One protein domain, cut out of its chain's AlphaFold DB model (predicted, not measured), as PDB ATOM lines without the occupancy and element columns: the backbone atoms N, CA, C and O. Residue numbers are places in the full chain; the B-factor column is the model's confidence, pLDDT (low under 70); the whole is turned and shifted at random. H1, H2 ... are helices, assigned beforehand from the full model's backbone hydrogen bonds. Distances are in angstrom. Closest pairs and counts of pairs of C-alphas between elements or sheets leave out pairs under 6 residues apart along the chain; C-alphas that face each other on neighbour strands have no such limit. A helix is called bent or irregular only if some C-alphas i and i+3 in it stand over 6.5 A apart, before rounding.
ATOM      1  N   GLN A 404     -25.082  12.190   4.020       92.62
ATOM      2  CA  GLN A 404     -24.299  11.589   2.928       92.62
ATOM      3  C   GLN A 404     -22.881  11.164   3.339       92.62
ATOM      4  O   GLN A 404     -22.287  10.291   2.712       92.62
ATOM      5  N   GLN A 405     -22.316  11.820   4.350       92.75
ATOM      6  CA  GLN A 405     -20.957  11.602   4.845       92.75
ATOM      7  C   GLN A 405     -20.946  11.000   6.255       92.75
ATOM      8  O   GLN A 405     -19.895  11.005   6.899       92.75
ATOM      9  N   LEU A 406     -22.092  10.516   6.745       94.31
ATOM     10  CA  LEU A 406     -22.227   9.954   8.086       94.31
ATOM     11  C   LEU A 406     -21.266   8.765   8.259       94.31
ATOM     12  O   LEU A 406     -21.183   7.880   7.407       94.31
ATOM     13  N   CYS A 407     -20.524   8.747   9.363       92.81
ATOM     14  CA  CYS A 407     -19.612   7.667   9.724       92.81
ATOM     15  C   CYS A 407     -20.410   6.441  10.191       92.81
ATOM     16  O   CYS A 407     -20.784   6.312  11.351       92.81
ATOM     17  N   LEU A 408     -20.658   5.494   9.290       90.88
ATOM     18  CA  LEU A 408     -21.273   4.214   9.663       90.88
ATOM     19  C   LEU A 408     -20.279   3.255  10.335       90.88
ATOM     20  O   LEU A 408     -20.686   2.200  10.802       90.88
ATOM     21  N   GLY A 409     -18.990   3.604  10.413       87.56
ATOM     22  CA  GLY A 409     -17.972   2.753  11.022       87.56
ATOM     23  C   GLY A 409     -17.926   1.380  10.353       87.56
ATOM     24  O   GLY A 409     -17.711   1.285   9.148       87.56
ATOM     25  N   ASN A 410     -18.155   0.331  11.145       89.00
ATOM     26  CA  ASN A 410     -18.219  -1.048  10.662       89.00
ATOM     27  C   ASN A 410     -19.654  -1.575  10.487       89.00
ATOM     28  O   ASN A 410     -19.839  -2.760  10.221       89.00
ATOM     29  N   LEU A 411     -20.677  -0.724  10.626       91.56
ATOM     30  CA  LEU A 411     -22.082  -1.153  10.580       91.56
ATOM     31  C   LEU A 411     -22.520  -1.635   9.182       91.56
ATOM     32  O   LEU A 411     -23.504  -2.364   9.068       91.56
ATOM     33  N   ASP A 412     -21.781  -1.274   8.129       89.31
ATOM     34  CA  ASP A 412     -21.991  -1.700   6.737       89.31
ATOM     35  C   ASP A 412     -21.127  -2.917   6.328       89.31
ATOM     36  O   ASP A 412     -21.178  -3.377   5.179       89.31
ATOM     37  N   LYS A 413     -20.295  -3.437   7.240       88.62
ATOM     38  CA  LYS A 413     -19.326  -4.510   6.973       88.62
ATOM     39  C   LYS A 413     -19.930  -5.887   7.199       88.62
ATOM     40  O   LYS A 413     -20.753  -6.088   8.087       88.62
ATOM     41  N   ASP A 414     -19.522  -6.855   6.384       88.19
ATOM     42  CA  ASP A 414     -20.081  -8.209   6.449       88.19
ATOM     43  C   ASP A 414     -19.677  -8.933   7.740       88.19
ATOM     44  O   ASP A 414     -20.435  -9.755   8.247       88.19
ATOM     45  N   GLU A 415     -18.540  -8.560   8.322       86.62
ATOM     46  CA  GLU A 415     -18.044  -9.009   9.621       86.62
ATOM     47  C   GLU A 415     -18.966  -8.598  10.777       86.62
ATOM     48  O   GLU A 415     -19.008  -9.275  11.801       86.62
ATOM     49  N   PHE A 416     -19.746  -7.524  10.613       89.81
ATOM     50  CA  PHE A 416     -20.724  -7.087  11.608       89.81
ATOM     51  C   PHE A 416     -22.063  -7.836  11.501       89.81
ATOM     52  O   PHE A 416     -22.976  -7.555  12.273       89.81
ATOM     53  N   LYS A 417     -22.214  -8.805  10.589       90.31
ATOM     54  CA  LYS A 417     -23.413  -9.657  10.511       90.31
ATOM     55  C   LYS A 417     -23.478 -10.657  11.660       90.31
ATOM     56  O   LYS A 417     -22.467 -11.202  12.091       90.31
ATOM     57  N   ASN A 418     -24.701 -10.975  12.079       87.81
ATOM     58  CA  ASN A 418     -25.014 -11.971  13.106       87.81
ATOM     59  C   ASN A 418     -24.356 -11.694  14.471       87.81
ATOM     60  O   ASN A 418     -24.139 -12.612  15.266       87.81
ATOM     61  N   VAL A 419     -24.051 -10.429  14.770       90.94
ATOM     62  CA  VAL A 419     -23.558 -10.013  16.084       90.94
ATOM     63  C   VAL A 419     -24.734  -9.976  17.048       90.94
ATOM     64  O   VAL A 419     -25.495  -9.013  17.093       90.94
ATOM     65  N   ASN A 420     -24.873 -11.047  17.824       89.50
ATOM     66  CA  ASN A 420     -25.953 -11.235  18.792       89.50
ATOM     67  C   ASN A 420     -25.519 -11.038  20.262       89.50
ATOM     68  O   ASN A 420     -26.334 -11.185  21.175       89.50
ATOM     69  N   ASP A 421     -24.248 -10.687  20.491       91.12
ATOM     70  CA  ASP A 421     -23.726 -10.241  21.783       91.12
ATOM     71  C   ASP A 421     -23.971  -8.736  21.948       91.12
ATOM     72  O   ASP A 421     -23.448  -7.909  21.197       91.12
ATOM     73  N   LEU A 422     -24.764  -8.386  22.959       91.00
ATOM     74  CA  LEU A 422     -25.228  -7.023  23.202       91.00
ATOM     75  C   LEU A 422     -24.084  -6.030  23.466       91.00
ATOM     76  O   LEU A 422     -24.157  -4.878  23.037       91.00
ATOM     77  N   LYS A 423     -23.016  -6.466  24.150       89.88
ATOM     78  CA  LYS A 423     -21.869  -5.611  24.480       89.88
ATOM     79  C   LYS A 423     -21.041  -5.317  23.234       89.88
ATOM     80  O   LYS A 423     -20.705  -4.161  22.997       89.88
ATOM     81  N   LYS A 424     -20.736  -6.341  22.433       90.50
ATOM     82  CA  LYS A 424     -20.028  -6.204  21.150       90.50
ATOM     83  C   LYS A 424     -20.821  -5.343  20.171       90.50
ATOM     84  O   LYS A 424     -20.247  -4.454  19.552       90.50
ATOM     85  N   PHE A 425     -22.130  -5.567  20.085       93.38
ATOM     86  CA  PHE A 425     -23.027  -4.789  19.234       93.38
ATOM     87  C   PHE A 425     -23.013  -3.297  19.592       93.38
ATOM     88  O   PHE A 425     -22.740  -2.456  18.738       93.38
ATOM     89  N   LEU A 426     -23.231  -2.966  20.870       92.88
ATOM     90  CA  LEU A 426     -23.191  -1.585  21.355       92.88
ATOM     91  C   LEU A 426     -21.811  -0.937  21.146       92.88
ATOM     92  O   LEU A 426     -21.729   0.238  20.795       92.88
ATOM     93  N   ASN A 427     -20.734  -1.699  21.347       89.44
ATOM     94  CA  ASN A 427     -19.364  -1.218  21.201       89.44
ATOM     95  C   ASN A 427     -19.059  -0.718  19.781       89.44
ATOM     96  O   ASN A 427     -18.512   0.371  19.624       89.44
ATOM     97  N   GLU A 428     -19.436  -1.478  18.750       90.44
ATOM     98  CA  GLU A 428     -19.208  -1.071  17.354       90.44
ATOM     99  C   GLU A 428     -20.017   0.181  16.978       90.44
ATOM    100  O   GLU A 428     -19.504   1.058  16.281       90.44
ATOM    101  N   ILE A 429     -21.243   0.319  17.499       93.38
ATOM    102  CA  ILE A 429     -22.061   1.528  17.305       93.38
ATOM    103  C   ILE A 429     -21.391   2.743  17.964       93.38
ATOM    104  O   ILE A 429     -21.253   3.787  17.326       93.38
ATOM    105  N   ILE A 430     -20.937   2.614  19.216       91.81
ATOM    106  CA  ILE A 430     -20.249   3.696  19.942       91.81
ATOM    107  C   ILE A 430     -18.995   4.158  19.197       91.81
ATOM    108  O   ILE A 430     -18.745   5.359  19.127       91.81
ATOM    109  N   LEU A 431     -18.223   3.230  18.627       89.12
ATOM    110  CA  LEU A 431     -17.016   3.562  17.871       89.12
ATOM    111  C   LEU A 431     -17.324   4.435  16.648       89.12
ATOM    112  O   LEU A 431     -16.678   5.469  16.476       89.12
ATOM    113  N   GLY A 432     -18.332   4.071  15.848       90.81
ATOM    114  CA  GLY A 432     -18.767   4.885  14.706       90.81
ATOM    115  C   GLY A 432     -19.305   6.255  15.130       90.81
ATOM    116  O   GLY A 432     -18.869   7.285  14.620       90.81
ATOM    117  N   ILE A 433     -20.194   6.285  16.126       93.50
ATOM    118  CA  ILE A 433     -20.791   7.527  16.638       93.50
ATOM    119  C   ILE A 433     -19.728   8.489  17.190       93.50
ATOM    120  O   ILE A 433     -19.800   9.698  16.963       93.50
ATOM    121  N   ARG A 434     -18.724   7.974  17.905       90.31
ATOM    122  CA  ARG A 434     -17.642   8.794  18.468       90.31
ATOM    123  C   ARG A 434     -16.810   9.462  17.376       90.31
ATOM    124  O   ARG A 434     -16.491  10.647  17.486       90.31
ATOM    125  N   ASP A 435     -16.476   8.722  16.323       90.56
ATOM    126  CA  ASP A 435     -15.722   9.255  15.188       90.56
ATOM    127  C   ASP A 435     -16.547  10.271  14.386       90.56
ATOM    128  O   ASP A 435     -16.009  11.302  13.974       90.56
ATOM    129  N   GLU A 436     -17.860  10.055  14.232       94.75
ATOM    130  CA  GLU A 436     -18.768  11.069  13.679       94.75
ATOM    131  C   GLU A 436     -18.690  12.372  14.474       94.75
ATOM    132  O   GLU A 436     -18.408  13.427  13.902       94.75
ATOM    133  N   GLY A 437     -18.873  12.290  15.794       92.25
ATOM    134  CA  GLY A 437     -18.816  13.440  16.690       92.25
ATOM    135  C   GLY A 437     -17.507  14.216  16.569       92.25
ATOM    136  O   GLY A 437     -17.511  15.433  16.367       92.25
ATOM    137  N   LYS A 438     -16.377  13.500  16.592       89.44
ATOM    138  CA  LYS A 438     -15.043  14.077  16.389       89.44
ATOM    139  C   LYS A 438     -14.949  14.840  15.067       89.44
ATOM    140  O   LYS A 438     -14.581  16.015  15.064       89.44
ATOM    141  N   PHE A 439     -15.291  14.209  13.944       91.25
ATOM    142  CA  PHE A 439     -15.143  14.842  12.631       91.25
ATOM    143  C   PHE A 439     -16.117  16.011  12.413       91.25
ATOM    144  O   PHE A 439     -15.765  16.970  11.721       91.25
ATOM    145  N   LEU A 440     -17.310  15.980  13.015       91.69
ATOM    146  CA  LEU A 440     -18.242  17.112  13.003       91.69
ATOM    147  C   LEU A 440     -17.682  18.305  13.773       91.69
ATOM    148  O   LEU A 440     -17.668  19.419  13.247       91.69
ATOM    149  N   ILE A 441     -17.173  18.080  14.986       87.38
ATOM    150  CA  ILE A 441     -16.563  19.138  15.799       87.38
ATOM    151  C   ILE A 441     -15.368  19.737  15.062       87.38
ATOM    152  O   ILE A 441     -15.260  20.959  14.962       87.38
ATOM    153  N   GLU A 442     -14.507  18.907  14.474       85.50
ATOM    154  CA  GLU A 442     -13.395  19.395  13.661       85.50
ATOM    155  C   GLU A 442     -13.875  20.260  12.487       85.50
ATOM    156  O   GLU A 442     -13.369  21.369  12.310       85.50
ATOM    157  N   LYS A 443     -14.874  19.813  11.718       85.75
ATOM    158  CA  LYS A 443     -15.382  20.551  10.548       85.75
ATOM    159  C   LYS A 443     -16.042  21.875  10.918       85.75
ATOM    160  O   LYS A 443     -15.766  22.901  10.292       85.75
ATOM    161  N   TYR A 444     -16.932  21.862  11.904       81.94
ATOM    162  CA  TYR A 444     -17.762  23.023  12.222       81.94
ATOM    163  C   TYR A 444     -17.082  24.009  13.183       81.94
ATOM    164  O   TYR A 444     -17.571  25.133  13.315       81.94
ATOM    165  N   ARG A 445     -15.914  23.651  13.749       75.38
ATOM    166  CA  ARG A 445     -15.076  24.526  14.590       75.38
ATOM    167  C   ARG A 445     -13.794  25.043  13.920       75.38
ATOM    168  O   ARG A 445     -13.441  26.193  14.160       75.38
ATOM    169  N   LYS A 446     -13.088  24.264  13.074       59.50
ATOM    170  CA  LYS A 446     -11.733  24.620  12.559       59.50
ATOM    171  C   LYS A 446     -11.650  25.899  11.704       59.50
ATOM    172  O   LYS A 446     -10.542  26.348  11.430       59.50
ATOM    173  N   ASN A 447     -12.763  26.505  11.291       52.41
ATOM    174  CA  ASN A 447     -12.754  27.562  10.271       52.41
ATOM    175  C   ASN A 447     -12.927  29.009  10.773       52.41
ATOM    176  O   ASN A 447     -12.952  29.901   9.929       52.41
ATOM    177  N   MET A 448     -13.031  29.296  12.080       49.09
ATOM    178  CA  MET A 448     -13.116  30.681  12.590       49.09
ATOM    179  C   MET A 448     -12.500  30.812  13.995       49.09
ATOM    180  O   MET A 448     -12.668  29.940  14.839       49.09
ATOM    181  N   HIS A 449     -11.774  31.901  14.257       43.41
ATOM    182  CA  HIS A 449     -11.206  32.218  15.570       43.41
ATOM    183  C   HIS A 449     -12.239  32.969  16.439       43.41
ATOM    184  O   HIS A 449     -12.180  34.188  16.459       43.41
ATOM    185  N   GLU A 450     -13.178  32.294  17.126       45.53
ATOM    186  CA  GLU A 450     -13.969  32.872  18.249       45.53
ATOM    187  C   GLU A 450     -14.870  31.824  18.954       45.53
ATOM    188  O   GLU A 450     -15.592  31.082  18.303       45.53
ATOM    189  N   ASN A 451     -14.843  31.743  20.293       56.06
ATOM    190  CA  ASN A 451     -15.165  30.507  21.038       56.06
ATOM    191  C   ASN A 451     -16.635  30.246  21.455       56.06
ATOM    192  O   ASN A 451     -16.899  29.139  21.897       56.06
ATOM    193  N   MET A 452     -17.600  31.171  21.326       48.34
ATOM    194  CA  MET A 452     -18.972  30.933  21.849       48.34
ATOM    195  C   MET A 452     -20.004  30.535  20.774       48.34
ATOM    196  O   MET A 452     -20.764  29.593  20.968       48.34
ATOM    197  N   TYR A 453     -20.005  31.195  19.610       52.03
ATOM    198  CA  TYR A 453     -20.931  30.886  18.502       52.03
ATOM    199  C   TYR A 453     -20.593  29.577  17.760       52.03
ATOM    200  O   TYR A 453     -21.425  29.022  17.040       52.03
ATOM    201  N   LEU A 454     -19.361  29.081  17.912       59.66
ATOM    202  CA  LEU A 454     -18.906  27.837  17.285       59.66
ATOM    203  C   LEU A 454     -19.425  26.594  18.004       59.66
ATOM    204  O   LEU A 454     -19.734  25.598  17.348       59.66
ATOM    205  N   ASP A 455     -19.575  26.682  19.324       68.06
ATOM    206  CA  ASP A 455     -20.065  25.596  20.167       68.06
ATOM    207  C   ASP A 455     -21.546  25.301  19.863       68.06
ATOM    208  O   ASP A 455     -21.934  24.143  19.713       68.06
ATOM    209  N   GLU A 456     -22.358  26.340  19.640       75.56
ATOM    210  CA  GLU A 456     -23.772  26.198  19.258       75.56
ATOM    211  C   GLU A 456     -23.937  25.538  17.878       75.56
ATOM    212  O   GLU A 456     -24.725  24.606  17.707       75.56
ATOM    213  N   ARG A 457     -23.149  25.971  16.882       79.62
ATOM    214  CA  ARG A 457     -23.187  25.382  15.535       79.62
ATOM    215  C   ARG A 457     -22.760  23.919  15.553       79.62
ATOM    216  O   ARG A 457     -23.427  23.094  14.935       79.62
ATOM    217  N   ALA A 458     -21.651  23.601  16.220       83.88
ATOM    218  CA  ALA A 458     -21.186  22.224  16.330       83.88
ATOM    219  C   ALA A 458     -22.244  21.352  17.020       83.88
ATOM    220  O   ALA A 458     -22.588  20.299  16.488       83.88
ATOM    221  N   CYS A 459     -22.826  21.829  18.124       85.06
ATOM    222  CA  CYS A 459     -23.881  21.122  18.847       85.06
ATOM    223  C   CYS A 459     -25.093  20.786  17.963       85.06
ATOM    224  O   CYS A 459     -25.561  19.649  17.974       85.06
ATOM    225  N   LYS A 460     -25.541  21.717  17.110       87.19
ATOM    226  CA  LYS A 460     -26.636  21.467  16.154       87.19
ATOM    227  C   LYS A 460     -26.350  20.296  15.220       87.19
ATOM    228  O   LYS A 460     -27.186  19.412  15.059       87.19
ATOM    229  N   TYR A 461     -25.160  20.250  14.624       91.38
ATOM    230  CA  TYR A 461     -24.802  19.150  13.723       91.38
ATOM    231  C   TYR A 461     -24.558  17.822  14.459       91.38
ATOM    232  O   TYR A 461     -24.758  16.760  13.856       91.38
ATOM    233  N   LEU A 462     -24.187  17.862  15.747       92.44
ATOM    234  CA  LEU A 462     -24.204  16.678  16.613       92.44
ATOM    235  C   LEU A 462     -25.641  16.171  16.798       92.44
ATOM    236  O   LEU A 462     -25.882  14.996  16.538       92.44
ATOM    237  N   ASN A 463     -26.599  17.040  17.145       92.25
ATOM    238  CA  ASN A 463     -28.019  16.675  17.269       92.25
ATOM    239  C   ASN A 463     -28.593  16.120  15.953       92.25
ATOM    240  O   ASN A 463     -29.226  15.065  15.967       92.25
ATOM    241  N   TYR A 464     -28.306  16.742  14.802       93.75
ATOM    242  CA  TYR A 464     -28.754  16.224  13.500       93.75
ATOM    243  C   TYR A 464     -28.198  14.827  13.187       93.75
ATOM    244  O   TYR A 464     -28.922  13.969  12.689       93.75
ATOM    245  N   SER A 465     -26.927  14.564  13.501       95.88
ATOM    246  CA  SER A 465     -26.345  13.229  13.288       95.88
ATOM    247  C   SER A 465     -26.841  12.208  14.292       95.88
ATOM    248  O   SER A 465     -27.033  11.049  13.937       95.88
ATOM    249  N   PHE A 466     -27.081  12.629  15.528       95.56
ATOM    250  CA  PHE A 466     -27.651  11.773  16.553       95.56
ATOM    251  C   PHE A 466     -29.069  11.311  16.185       95.56
ATOM    252  O   PHE A 466     -29.379  10.129  16.341       95.56
ATOM    253  N   ASP A 467     -29.891  12.198  15.616       94.25
ATOM    254  CA  ASP A 467     -31.210  11.833  15.085       94.25
ATOM    255  C   ASP A 467     -31.120  10.912  13.853       94.25
ATOM    256  O   ASP A 467     -31.896   9.965  13.718       94.25
ATOM    257  N   ASP A 468     -30.122  11.087  12.985       95.75
ATOM    258  CA  ASP A 468     -29.895  10.125  11.902       95.75
ATOM    259  C   ASP A 468     -29.516   8.738  12.432       95.75
ATOM    260  O   ASP A 468     -30.072   7.742  11.975       95.75
ATOM    261  N   TYR A 469     -28.630   8.644  13.432       96.19
ATOM    262  CA  TYR A 469     -28.330   7.359  14.072       96.19
ATOM    263  C   TYR A 469     -29.565   6.743  14.720       96.19
ATOM    264  O   TYR A 469     -29.756   5.536  14.588       96.19
ATOM    265  N   LYS A 470     -30.426   7.540  15.369       95.12
ATOM    266  CA  LYS A 470     -31.727   7.079  15.880       95.12
ATOM    267  C   LYS A 470     -32.532   6.433  14.757       95.12
ATOM    268  O   LYS A 470     -32.946   5.287  14.889       95.12
ATOM    269  N   ASN A 471     -32.719   7.122  13.635       94.12
ATOM    270  CA  ASN A 471     -33.517   6.603  12.524       94.12
ATOM    271  C   ASN A 471     -32.869   5.386  11.842       94.12
ATOM    272  O   ASN A 471     -33.588   4.448  11.505       94.12
ATOM    273  N   ILE A 472     -31.539   5.320  11.726       95.75
ATOM    274  CA  ILE A 472     -30.816   4.127  11.246       95.75
ATOM    275  C   ILE A 472     -31.028   2.951  12.209       95.75
ATOM    276  O   ILE A 472     -31.410   1.861  11.801       95.75
ATOM    277  N   ILE A 473     -30.844   3.171  13.511       95.75
ATOM    278  CA  ILE A 473     -31.000   2.138  14.544       95.75
ATOM    279  C   ILE A 473     -32.446   1.666  14.651       95.75
ATOM    280  O   ILE A 473     -32.650   0.499  14.969       95.75
ATOM    281  N   LEU A 474     -33.433   2.517  14.365       93.12
ATOM    282  CA  LEU A 474     -34.861   2.180  14.355       93.12
ATOM    283  C   LEU A 474     -35.372   1.654  13.004       93.12
ATOM    284  O   LEU A 474     -36.507   1.191  12.955       93.12
ATOM    285  N   GLY A 475     -34.574   1.718  11.935       90.81
ATOM    286  CA  GLY A 475     -34.935   1.215  10.600       90.81
ATOM    287  C   GLY A 475     -35.873   2.134   9.840       90.81
ATOM    288  O   GLY A 475     -36.641   1.699   8.988       90.81
ATOM    289  N   LYS A 476     -35.832   3.415  10.190       89.25
ATOM    290  CA  LYS A 476     -36.680   4.481   9.656       89.25
ATOM    291  C   LYS A 476     -35.899   5.480   8.806       89.25
ATOM    292  O   LYS A 476     -36.479   6.452   8.337       89.25
ATOM    293  N   ASP A 477     -34.597   5.252   8.626       91.12
ATOM    294  CA  ASP A 477     -33.741   6.126   7.835       91.12
ATOM    295  C   ASP A 477     -34.168   6.159   6.361       91.12
ATOM    296  O   ASP A 477     -34.315   5.130   5.698       91.12
ATOM    297  N   MET A 478     -34.351   7.369   5.838       89.62
ATOM    298  CA  MET A 478     -34.799   7.588   4.465       89.62
ATOM    299  C   MET A 478     -33.644   7.661   3.455       89.62
ATOM    300  O   MET A 478     -33.898   7.671   2.250       89.62
ATOM    301  N   TRP A 479     -32.377   7.714   3.891       87.50
ATOM    302  CA  TRP A 479     -31.201   7.874   3.018       87.50
ATOM    303  C   TRP A 479     -30.777   6.532   2.399       87.50
ATOM    304  O   TRP A 479     -29.608   6.172   2.422       87.50
ATOM    305  N   ARG A 480     -31.729   5.764   1.854       82.38
ATOM    306  CA  ARG A 480     -31.599   4.358   1.416       82.38
ATOM    307  C   ARG A 480     -30.677   4.125   0.202       82.38
ATOM    308  O   ARG A 480     -31.052   3.456  -0.752       82.38
ATOM    309  N   ASP A 481     -29.462   4.658   0.222       84.69
ATOM    310  CA  ASP A 481     -28.395   4.312  -0.711       84.69
ATOM    311  C   ASP A 481     -27.907   2.861  -0.481       84.69
ATOM    312  O   ASP A 481     -28.262   2.234   0.526       84.69
ATOM    313  N   PRO A 482     -27.097   2.283  -1.389       86.31
ATOM    314  CA  PRO A 482     -26.676   0.886  -1.274       86.31
ATOM    315  C   PRO A 482     -26.016   0.541   0.071       86.31
ATOM    316  O   PRO A 482     -26.268  -0.531   0.623       86.31
ATOM    317  N   ASN A 483     -25.226   1.462   0.634       88.12
ATOM    318  CA  ASN A 483     -24.572   1.269   1.930       88.12
ATOM    319  C   ASN A 483     -25.570   1.329   3.093       88.12
ATOM    320  O   ASN A 483     -25.481   0.512   4.009       88.12
ATOM    321  N   SER A 484     -26.541   2.241   3.057       89.56
ATOM    322  CA  SER A 484     -27.575   2.360   4.092       89.56
ATOM    323  C   SER A 484     -28.534   1.170   4.059       89.56
ATOM    324  O   SER A 484     -28.879   0.645   5.113       89.56
ATOM    325  N   ILE A 485     -28.886   0.659   2.872       89.75
ATOM    326  CA  ILE A 485     -29.656  -0.590   2.731       89.75
ATOM    327  C   ILE A 485     -28.865  -1.774   3.296       89.75
ATOM    328  O   ILE A 485     -29.413  -2.580   4.049       89.75
ATOM    329  N   LYS A 486     -27.573  -1.884   2.955       93.00
ATOM    330  CA  LYS A 486     -26.707  -2.938   3.494       93.00
ATOM    331  C   LYS A 486     -26.647  -2.867   5.022       93.00
ATOM    332  O   LYS A 486     -26.830  -3.886   5.680       93.00
ATOM    333  N   THR A 487     -26.456  -1.668   5.563       94.25
ATOM    334  CA  THR A 487     -26.409  -1.403   7.006       94.25
ATOM    335  C   THR A 487     -27.717  -1.788   7.693       94.25
ATOM    336  O   THR A 487     -27.682  -2.509   8.684       94.25
ATOM    337  N   GLU A 488     -28.872  -1.388   7.153       94.94
ATOM    338  CA  GLU A 488     -30.176  -1.748   7.729       94.94
ATOM    339  C   GLU A 488     -30.395  -3.264   7.736       94.94
ATOM    340  O   GLU A 488     -30.828  -3.815   8.743       94.94
ATOM    341  N   ASN A 489     -30.025  -3.969   6.664       95.25
ATOM    342  CA  ASN A 489     -30.134  -5.430   6.623       95.25
ATOM    343  C   ASN A 489     -29.245  -6.111   7.680       95.25
ATOM    344  O   ASN A 489     -29.671  -7.080   8.310       95.25
ATOM    345  N   ILE A 490     -28.025  -5.604   7.891       96.06
ATOM    346  CA  ILE A 490     -27.105  -6.108   8.922       96.06
ATOM    347  C   ILE A 490     -27.670  -5.838  10.321       96.06
ATOM    348  O   ILE A 490     -27.750  -6.754  11.140       96.06
ATOM    349  N   LEU A 491     -28.104  -4.602  10.589       96.94
ATOM    350  CA  LEU A 491     -28.686  -4.214  11.873       96.94
ATOM    351  C   LEU A 491     -29.943  -5.023  12.182       96.94
ATOM    352  O   LEU A 491     -30.076  -5.514  13.301       96.94
ATOM    353  N   LYS A 492     -30.826  -5.216  11.200       96.31
ATOM    354  CA  LYS A 492     -32.032  -6.033  11.342       96.31
ATOM    355  C   LYS A 492     -31.692  -7.459  11.782       96.31
ATOM    356  O   LYS A 492     -32.212  -7.905  12.802       96.31
ATOM    357  N   GLY A 493     -30.777  -8.134  11.080       96.75
ATOM    358  CA  GLY A 493     -30.350  -9.493  11.436       96.75
ATOM    359  C   GLY A 493     -29.685  -9.572  12.816       96.75
ATOM    360  O   GLY A 493     -29.951 -10.490  13.592       96.75
ATOM    361  N   ASN A 494     -28.876  -8.570  13.177       96.88
ATOM    362  CA  ASN A 494     -28.285  -8.480  14.514       96.88
ATOM    363  C   ASN A 494     -29.357  -8.315  15.594       96.88
ATOM    364  O   ASN A 494     -29.334  -9.036  16.588       96.88
ATOM    365  N   PHE A 495     -30.326  -7.416  15.403       96.94
ATOM    366  CA  PHE A 495     -31.417  -7.215  16.354       96.94
ATOM    367  C   PHE A 495     -32.309  -8.450  16.490       96.94
ATOM    368  O   PHE A 495     -32.722  -8.753  17.607       96.94
ATOM    369  N   GLU A 496     -32.564  -9.194  15.412       96.06
ATOM    370  CA  GLU A 496     -33.268 -10.482  15.467       96.06
ATOM    371  C   GLU A 496     -32.505 -11.496  16.337       96.06
ATOM    372  O   GLU A 496     -33.090 -12.104  17.238       96.06
ATOM    373  N   GLY A 497     -31.186 -11.612  16.148       95.81
ATOM    374  CA  GLY A 497     -30.329 -12.478  16.963       95.81
ATOM    375  C   GLY A 497     -30.240 -12.050  18.433       95.81
ATOM    376  O   GLY A 497     -30.365 -12.882  19.333       95.81
ATOM    377  N   ILE A 498     -30.066 -10.750  18.699       95.56
ATOM    378  CA  ILE A 498     -30.059 -10.189  20.062       95.56
ATOM    379  C   ILE A 498     -31.408 -10.446  20.730       95.56
ATOM    380  O   ILE A 498     -31.449 -10.884  21.879       95.56
ATOM    381  N   LYS A 499     -32.516 -10.209  20.023       92.69
ATOM    382  CA  LYS A 499     -33.860 -10.443  20.545       92.69
ATOM    383  C   LYS A 499     -34.064 -11.910  20.904       92.69
ATOM    384  O   LYS A 499     -34.537 -12.174  22.002       92.69
ATOM    385  N   ALA A 500     -33.660 -12.853  20.053       92.31
ATOM    386  CA  ALA A 500     -33.752 -14.283  20.358       92.31
ATOM    387  C   ALA A 500     -32.987 -14.655  21.644       92.31
ATOM    388  O   ALA A 500     -33.533 -15.332  22.519       92.31
ATOM    389  N   ASN A 501     -31.761 -14.142  21.810       91.25
ATOM    390  CA  ASN A 501     -30.960 -14.354  23.021       91.25
ATOM    391  C   ASN A 501     -31.619 -13.743  24.267       91.25
ATOM    392  O   ASN A 501     -31.668 -14.374  25.323       91.25
ATOM    393  N   ILE A 502     -32.141 -12.520  24.151       88.44
ATOM    394  CA  ILE A 502     -32.805 -11.823  25.253       88.44
ATOM    395  C   ILE A 502     -34.105 -12.523  25.640       88.44
ATOM    396  O   ILE A 502     -34.338 -12.688  26.828       88.44
ATOM    397  N   VAL A 503     -34.912 -12.984  24.683       85.25
ATOM    398  CA  VAL A 503     -36.161 -13.721  24.943       85.25
ATOM    399  C   VAL A 503     -35.900 -15.026  25.692       85.25
ATOM    400  O   VAL A 503     -36.656 -15.361  26.598       85.25
ATOM    401  N   SER A 504     -34.804 -15.724  25.374       84.31
ATOM    402  CA  SER A 504     -34.392 -16.939  26.092       84.31
ATOM    403  C   SER A 504     -34.139 -16.686  27.587       84.31
ATOM    404  O   SER A 504     -34.530 -17.487  28.432       84.31
ATOM    405  N   MET A 505     -33.538 -15.542  27.933       82.38
ATOM    406  CA  MET A 505     -33.256 -15.160  29.327       82.38
ATOM    407  C   MET A 505     -34.413 -14.407  29.999       82.38
ATOM    408  O   MET A 505     -34.590 -14.470  31.213       82.38
ATOM    409  N   TYR A 506     -35.189 -13.673  29.207       79.69
ATOM    410  CA  TYR A 506     -36.239 -12.754  29.627       79.69
ATOM    411  C   TYR A 506     -37.450 -12.902  28.692       79.69
ATOM    412  O   TYR A 506     -37.630 -12.094  27.770       79.69
ATOM    413  N   PRO A 507     -38.323 -13.897  28.937       74.19
ATOM    414  CA  PRO A 507     -39.454 -14.206  28.059       74.19
ATOM    415  C   PRO A 507     -40.416 -13.038  27.809       74.19
ATOM    416  O   PRO A 507     -41.081 -13.003  26.781       74.19
ATOM    417  N   SER A 508     -40.442 -12.027  28.685       70.94
ATOM    418  CA  SER A 508     -41.250 -10.809  28.528       70.94
ATOM    419  C   SER A 508     -40.946  -9.990  27.264       70.94
ATOM    420  O   SER A 508     -41.726  -9.114  26.912       70.94
ATOM    421  N   TYR A 509     -39.807 -10.219  26.601       73.12
ATOM    422  CA  TYR A 509     -39.477  -9.573  25.322       73.12
ATOM    423  C   TYR A 509     -40.062 -10.302  24.100       73.12
ATOM    424  O   TYR A 509     -39.931  -9.788  22.987       73.12
ATOM    425  N   ALA A 510     -40.672 -11.481  24.278       73.19
ATOM    426  CA  ALA A 510     -41.193 -12.293  23.174       73.19
ATOM    427  C   ALA A 510     -42.334 -11.583  22.434       73.19
ATOM    428  O   ALA A 510     -42.375 -11.616  21.206       73.19
ATOM    429  N   ASP A 511     -43.189 -10.888  23.190       71.88
ATOM    430  CA  ASP A 511     -44.397 -10.231  22.682       71.88
ATOM    431  C   ASP A 511     -44.118  -8.932  21.913       71.88
ATOM    432  O   ASP A 511     -44.995  -8.430  21.215       71.88
ATOM    433  N   LEU A 512     -42.911  -8.364  22.024       74.62
ATOM    434  CA  LEU A 512     -42.563  -7.149  21.286       74.62
ATOM    435  C   LEU A 512     -42.384  -7.475  19.806       74.62
ATOM    436  O   LEU A 512     -41.748  -8.470  19.468       74.62
ATOM    437  N   SER A 513     -42.823  -6.610  18.899       81.81
ATOM    438  CA  SER A 513     -42.347  -6.622  17.509       81.81
ATOM    439  C   SER A 513     -40.843  -6.297  17.436       81.81
ATOM    440  O   SER A 513     -40.225  -5.869  18.415       81.81
ATOM    441  N   LEU A 514     -40.198  -6.534  16.286       83.12
ATOM    442  CA  LEU A 514     -38.787  -6.153  16.116       83.12
ATOM    443  C   LEU A 514     -38.601  -4.631  16.240       83.12
ATOM    444  O   LEU A 514     -37.649  -4.183  16.875       83.12
ATOM    445  N   ASP A 515     -39.536  -3.842  15.712       80.38
ATOM    446  CA  ASP A 515     -39.484  -2.379  15.768       80.38
ATOM    447  C   ASP A 515     -39.645  -1.850  17.198       80.38
ATOM    448  O   ASP A 515     -38.905  -0.962  17.629       80.38
ATOM    449  N   GLU A 516     -40.560  -2.430  17.979       80.69
ATOM    450  CA  GLU A 516     -40.709  -2.105  19.404       80.69
ATOM    451  C   GLU A 516     -39.475  -2.509  20.211       80.69
ATOM    452  O   GLU A 516     -39.032  -1.759  21.083       80.69
ATOM    453  N   PHE A 517     -38.873  -3.657  19.889       86.19
ATOM    454  CA  PHE A 517     -37.632  -4.109  20.511       86.19
ATOM    455  C   PHE A 517     -36.470  -3.141  20.238       86.19
ATOM    456  O   PHE A 517     -35.776  -2.732  21.173       86.19
ATOM    457  N   ARG A 518     -36.290  -2.712  18.981       92.69
ATOM    458  CA  ARG A 518     -35.287  -1.704  18.585       92.69
ATOM    459  C   ARG A 518     -35.513  -0.376  19.300       92.69
ATOM    460  O   ARG A 518     -34.560   0.217  19.803       92.69
ATOM    461  N   LYS A 519     -36.772   0.063  19.405       88.19
ATOM    462  CA  LYS A 519     -37.150   1.269  20.152       88.19
ATOM    463  C   LYS A 519     -36.784   1.165  21.632       88.19
ATOM    464  O   LYS A 519     -36.152   2.071  22.161       88.19
ATOM    465  N   HIS A 520     -37.110   0.048  22.280       83.50
ATOM    466  CA  HIS A 520     -36.737  -0.188  23.677       83.50
ATOM    467  C   HIS A 520     -35.218  -0.204  23.874       83.50
ATOM    468  O   HIS A 520     -34.717   0.375  24.839       83.50
ATOM    469  N   TRP A 521     -34.474  -0.826  22.957       92.62
ATOM    470  CA  TRP A 521     -33.015  -0.809  22.990       92.62
ATOM    471  C   TRP A 521     -32.466   0.617  22.868       92.62
ATOM    472  O   TRP A 521     -31.618   1.014  23.670       92.62
ATOM    473  N   TRP A 522     -32.972   1.408  21.916       92.38
ATOM    474  CA  TRP A 522     -32.585   2.810  21.752       92.38
ATOM    475  C   TRP A 522     -32.859   3.615  23.024       92.38
ATOM    476  O   TRP A 522     -31.953   4.261  23.541       92.38
ATOM    477  N   ASP A 523     -34.066   3.522  23.584       86.06
ATOM    478  CA  ASP A 523     -34.458   4.282  24.774       86.06
ATOM    479  C   ASP A 523     -33.574   3.968  25.995       86.06
ATOM    480  O   ASP A 523     -33.259   4.871  26.775       86.06
ATOM    481  N   GLN A 524     -33.110   2.718  26.142       87.31
ATOM    482  CA  GLN A 524     -32.175   2.335  27.208       87.31
ATOM    483  C   GLN A 524     -30.738   2.822  26.964       87.31
ATOM    484  O   GLN A 524     -30.022   3.109  27.925       87.31
ATOM    485  N   ASN A 525     -30.306   2.942  25.707       91.69
ATOM    486  CA  ASN A 525     -28.911   3.226  25.358       91.69
ATOM    487  C   ASN A 525     -28.658   4.675  24.893       91.69
ATOM    488  O   ASN A 525     -27.509   5.117  24.906       91.69
ATOM    489  N   LYS A 526     -29.690   5.465  24.562       91.25
ATOM    490  CA  LYS A 526     -29.545   6.805  23.954       91.25
ATOM    491  C   LYS A 526     -28.658   7.765  24.749       91.25
ATOM    492  O   LYS A 526     -27.898   8.518  24.157       91.25
ATOM    493  N   LYS A 527     -28.663   7.690  26.086       88.06
ATOM    494  CA  LYS A 527     -27.810   8.541  26.937       88.06
ATOM    495  C   LYS A 527     -26.313   8.280  26.744       88.06
ATOM    496  O   LYS A 527     -25.551   9.230  26.637       88.06
ATOM    497  N   GLN A 528     -25.900   7.013  26.674       90.19
ATOM    498  CA  GLN A 528     -24.489   6.670  26.465       90.19
ATOM    499  C   GLN A 528     -24.053   6.844  25.004       90.19
ATOM    500  O   GLN A 528     -22.903   7.179  24.736       90.19
ATOM    501  N   LEU A 529     -24.978   6.691  24.053       93.81
ATOM    502  CA  LEU A 529     -24.729   7.042  22.652       93.81
ATOM    503  C   LEU A 529     -24.544   8.562  22.485       93.81
ATOM    504  O   LEU A 529     -23.668   8.996  21.740       93.81
ATOM    505  N   TRP A 530     -25.320   9.371  23.215       91.56
ATOM    506  CA  TRP A 530     -25.132  10.822  23.258       91.56
ATOM    507  C   TRP A 530     -23.794  11.203  23.896       91.56
ATOM    508  O   TRP A 530     -23.073  12.049  23.369       91.56
ATOM    509  N   GLU A 531     -23.417  10.554  24.998       88.12
ATOM    510  CA  GLU A 531     -22.088  10.731  25.592       88.12
ATOM    511  C   GLU A 531     -20.985  10.444  24.559       88.12
ATOM    512  O   GLU A 531     -20.075  11.252  24.406       88.12
ATOM    513  N   ALA A 532     -21.121   9.372  23.766       90.62
ATOM    514  CA  ALA A 532     -20.166   9.023  22.714       90.62
ATOM    515  C   ALA A 532     -20.031  10.102  21.625       90.62
ATOM    516  O   ALA A 532     -18.907  10.484  21.287       90.62
ATOM    517  N   ILE A 533     -21.145  10.617  21.087       91.75
ATOM    518  CA  ILE A 533     -21.102  11.621  20.005       91.75
ATOM    519  C   ILE A 533     -20.570  12.974  20.495       91.75
ATOM    520  O   ILE A 533     -19.972  13.731  19.735       91.75
ATOM    521  N   SER A 534     -20.756  13.278  21.781       88.12
ATOM    522  CA  SER A 534     -20.385  14.558  22.391       88.12
ATOM    523  C   SER A 534     -19.033  14.535  23.119       88.12
ATOM    524  O   SER A 534     -18.607  15.561  23.645       88.12
ATOM    525  N   CYS A 535     -18.302  13.413  23.115       84.19
ATOM    526  CA  CYS A 535     -17.048  13.251  23.859       84.19
ATOM    527  C   CYS A 535     -16.027  14.381  23.647       84.19
ATOM    528  O   CYS A 535     -15.508  14.954  24.606       84.19
ATOM    529  N   GLU A 536     -15.729  14.719  22.393       80.12
ATOM    530  CA  GLU A 536     -14.763  15.776  22.067       80.12
ATOM    531  C   GLU A 536     -15.295  17.175  22.427       80.12
ATOM    532  O   GLU A 536     -14.510  18.092  22.681       80.12
ATOM    533  N   PHE A 537     -16.620  17.339  22.519       75.56
ATOM    534  CA  PHE A 537     -17.278  18.583  22.925       75.56
ATOM    535  C   PHE A 537     -17.123  18.868  24.424       75.56
ATOM    536  O   PHE A 537     -17.146  20.019  24.823       75.56
ATOM    537  N   TYR A 538     -16.931  17.862  25.278       70.25
ATOM    538  CA  TYR A 538     -16.721  18.096  26.718       70.25
ATOM    539  C   TYR A 538     -15.256  18.006  27.151       70.25
ATOM    540  O   TYR A 538     -14.894  18.497  28.217       70.25
ATOM    541  N   LYS A 539     -14.390  17.405  26.327       68.50
ATOM    542  CA  LYS A 539     -12.944  17.325  26.588       68.50
ATOM    543  C   LYS A 539     -12.163  18.587  26.240       68.50
ATOM    544  O   LYS A 539     -11.087  18.808  26.789       68.50
ATOM    545  N   GLY A 540     -12.642  19.373  25.279       59.88
ATOM    546  CA  GLY A 540     -11.996  20.637  24.931       59.88
ATOM    547  C   GLY A 540     -12.303  21.736  25.952       59.88
ATOM    548  O   GLY A 540     -13.206  21.616  26.773       59.88
ATOM    549  N   ASN A 541     -11.563  22.842  25.883       55.97
ATOM    550  CA  ASN A 541     -11.830  24.040  26.681       55.97
ATOM    551  C   ASN A 541     -13.044  24.790  26.083       55.97
ATOM    552  O   ASN A 541     -12.882  25.818  25.421       55.97
ATOM    553  N   HIS A 542     -14.231  24.187  26.176       60.22
ATOM    554  CA  HIS A 542     -15.489  24.674  25.599       60.22
ATOM    555  C   HIS A 542     -16.289  25.430  26.658       60.22
ATOM    556  O   HIS A 542     -16.312  25.039  27.825       60.22
ATOM    557  N   THR A 543     -16.916  26.538  26.269       52.41
ATOM    558  CA  THR A 543     -17.639  27.421  27.203       52.41
ATOM    559  C   THR A 543     -19.154  27.215  27.156       52.41
ATOM    560  O   THR A 543     -19.859  27.718  28.029       52.41
ATOM    561  N   GLY A 544     -19.658  26.496  26.145       58.59
ATOM    562  CA  GLY A 544     -21.077  26.177  25.970       58.59
ATOM    563  C   GLY A 544     -21.484  24.802  26.511       58.59
ATOM    564  O   GLY A 544     -20.670  23.888  26.622       58.59
ATOM    565  N   VAL A 545     -22.775  24.636  26.811       66.50
ATOM    566  CA  VAL A 545     -23.385  23.329  27.103       66.50
ATOM    567  C   VAL A 545     -24.104  22.849  25.845       66.50
ATOM    568  O   VAL A 545     -25.026  23.515  25.384       66.50
ATOM    569  N   CYS A 546     -23.708  21.695  25.303       73.62
ATOM    570  CA  CYS A 546     -24.474  21.032  24.248       73.62
ATOM    571  C   CYS A 546     -25.508  20.098  24.877       73.62
ATOM    572  O   CYS A 546     -25.147  19.229  25.666       73.62
ATOM    573  N   LEU A 547     -26.788  20.286  24.576       78.50
ATOM    574  CA  LEU A 547     -27.863  19.459  25.122       78.50
ATOM    575  C   LEU A 547     -28.408  18.529  24.040       78.50
ATOM    576  O   LEU A 547     -28.597  18.945  22.898       78.50
ATOM    577  N   MET A 548     -28.668  17.278  24.429       80.06
ATOM    578  CA  MET A 548     -29.363  16.308  23.586       80.06
ATOM    579  C   MET A 548     -30.793  16.795  23.351       80.06
ATOM    580  O   MET A 548     -31.564  16.935  24.305       80.06
ATOM    581  N   GLU A 549     -31.151  17.022  22.096       78.81
ATOM    582  CA  GLU A 549     -32.524  17.320  21.703       78.81
ATOM    583  C   GLU A 549     -33.318  16.008  21.620       78.81
ATOM    584  O   GLU A 549     -32.995  15.121  20.833       78.81
ATOM    585  N   ASP A 550     -34.355  15.851  22.450       65.81
ATOM    586  CA  ASP A 550     -35.268  14.696  22.392       65.81
ATOM    587  C   ASP A 550     -36.487  15.054  21.533       65.81
ATOM    588  O   ASP A 550     -37.619  15.133  22.016       65.81
ATOM    589  N   ASP A 551     -36.231  15.351  20.258       63.81
ATOM    590  CA  ASP A 551     -37.283  15.595  19.279       63.81
ATOM    591  C   ASP A 551     -37.756  14.256  18.679       63.81
ATOM    592  O   ASP A 551     -36.972  13.362  18.341       63.81
ATOM    593  N   ASN A 552     -39.075  14.079  18.630       65.81
ATOM    594  CA  ASN A 552     -39.736  12.897  18.074       65.81
ATOM    595  C   ASN A 552     -40.363  13.186  16.708       65.81
ATOM    596  O   ASN A 552     -41.194  12.405  16.236       65.81
ATOM    597  N   ASP A 553     -39.984  14.303  16.094       71.12
ATOM    598  CA  ASP A 553     -40.381  14.651  14.747       71.12
ATOM    599  C   ASP A 553     -39.901  13.606  13.723       71.12
ATOM    600  O   ASP A 553     -38.985  12.808  13.928       71.12
TER     601      ASP A 553
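What this domain is: This is residues 404 to 553 of the 816 residues of an uncharacterized protein of Plasmodium falciparum Tanzania (2000708) (UniProt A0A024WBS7). Three long helices, H1, H2 and H4, make an elongated up-and-down bundle, each running against the one before it in the chain, and H3 slants across the end where H1 begins, H2 ends and H4 begins. H4 is kinked on its way along the bundle, and stretches with no named element precede H1 and follow H4. The printed part has 150 residues with four named helices, H1, H2, H3 and H4 in chain order, and no named strand; its class is all helix. It is compact, with a radius of gyration of the C-alphas of 16.5 A, and spans 54 by 31 by 28 A.

Where its parts are: Start at Gln 404; residues 404 to 421 hold no named element. Find C-alpha 422 at (-25.228, -7.023, 23.202); from there H1 runs through residues 422 to 445, 34.2 A long. Next comes H2, residues 453 to 474, 32.2 A, beginning at C-alpha 453 at (-20.931, 30.886, 18.502). H3 follows as residues 482 to 505, 35.2 A. H4, residues 514 to 539, covers 36.5 A and ends at C-alpha 539 at (-12.944, 17.325, 26.588). Look near residue 525 for its kink of 57 degrees; H4 is also irregular, with C-alphas 533 and 536 7.9 A apart.

How they stand to each other: Begin with the bundle. H1 and H2 form a helical hairpin: they touch, closest at the C-alphas of Tyr 444 and Ala 458, 5.4 A apart, at a shallow tilt of 30 degrees, opposite ways. H4 touches H2 at a shallow tilt of 23 degrees, opposite ways, with the closest C-alphas, Leu 474 and Arg 518, 5.8 A apart. Residues 529 to 537 of H4 touch residues 430 to 441 of H1, closest at the C-alphas of Gly 437 and Ile 533, 4.4 A; the two helices run the same way at a steep tilt of 44 degrees. Now look outward to H3. Its residues 495 to 499 touch residues 514 to 518 of H4, closest at the C-alphas of Glu 496 and Leu 514, 7.0 A, at a steep tilt of 67 degrees, only just short of about perpendicular. H3 and H2 only just touch, with 3 pairs of C-alphas within 8 A, closest at Ile 472 and Glu 488, 6.9 A. Every O i to N i+4 pair is within hydrogen-bond range in H1 and H3; the figures are 17 of 18 in H2 and 18 of 22 in H4.

The domain as a whole: The C-alphas farthest apart, of His 449 and Pro 507, are 55.8 A apart. The printed part has no cut, and its three links between helices are short. Mean pLDDT of the printed part is 84.3; look for values under 70 in residues 446 to 455, 539 to 545 and 550 to 552.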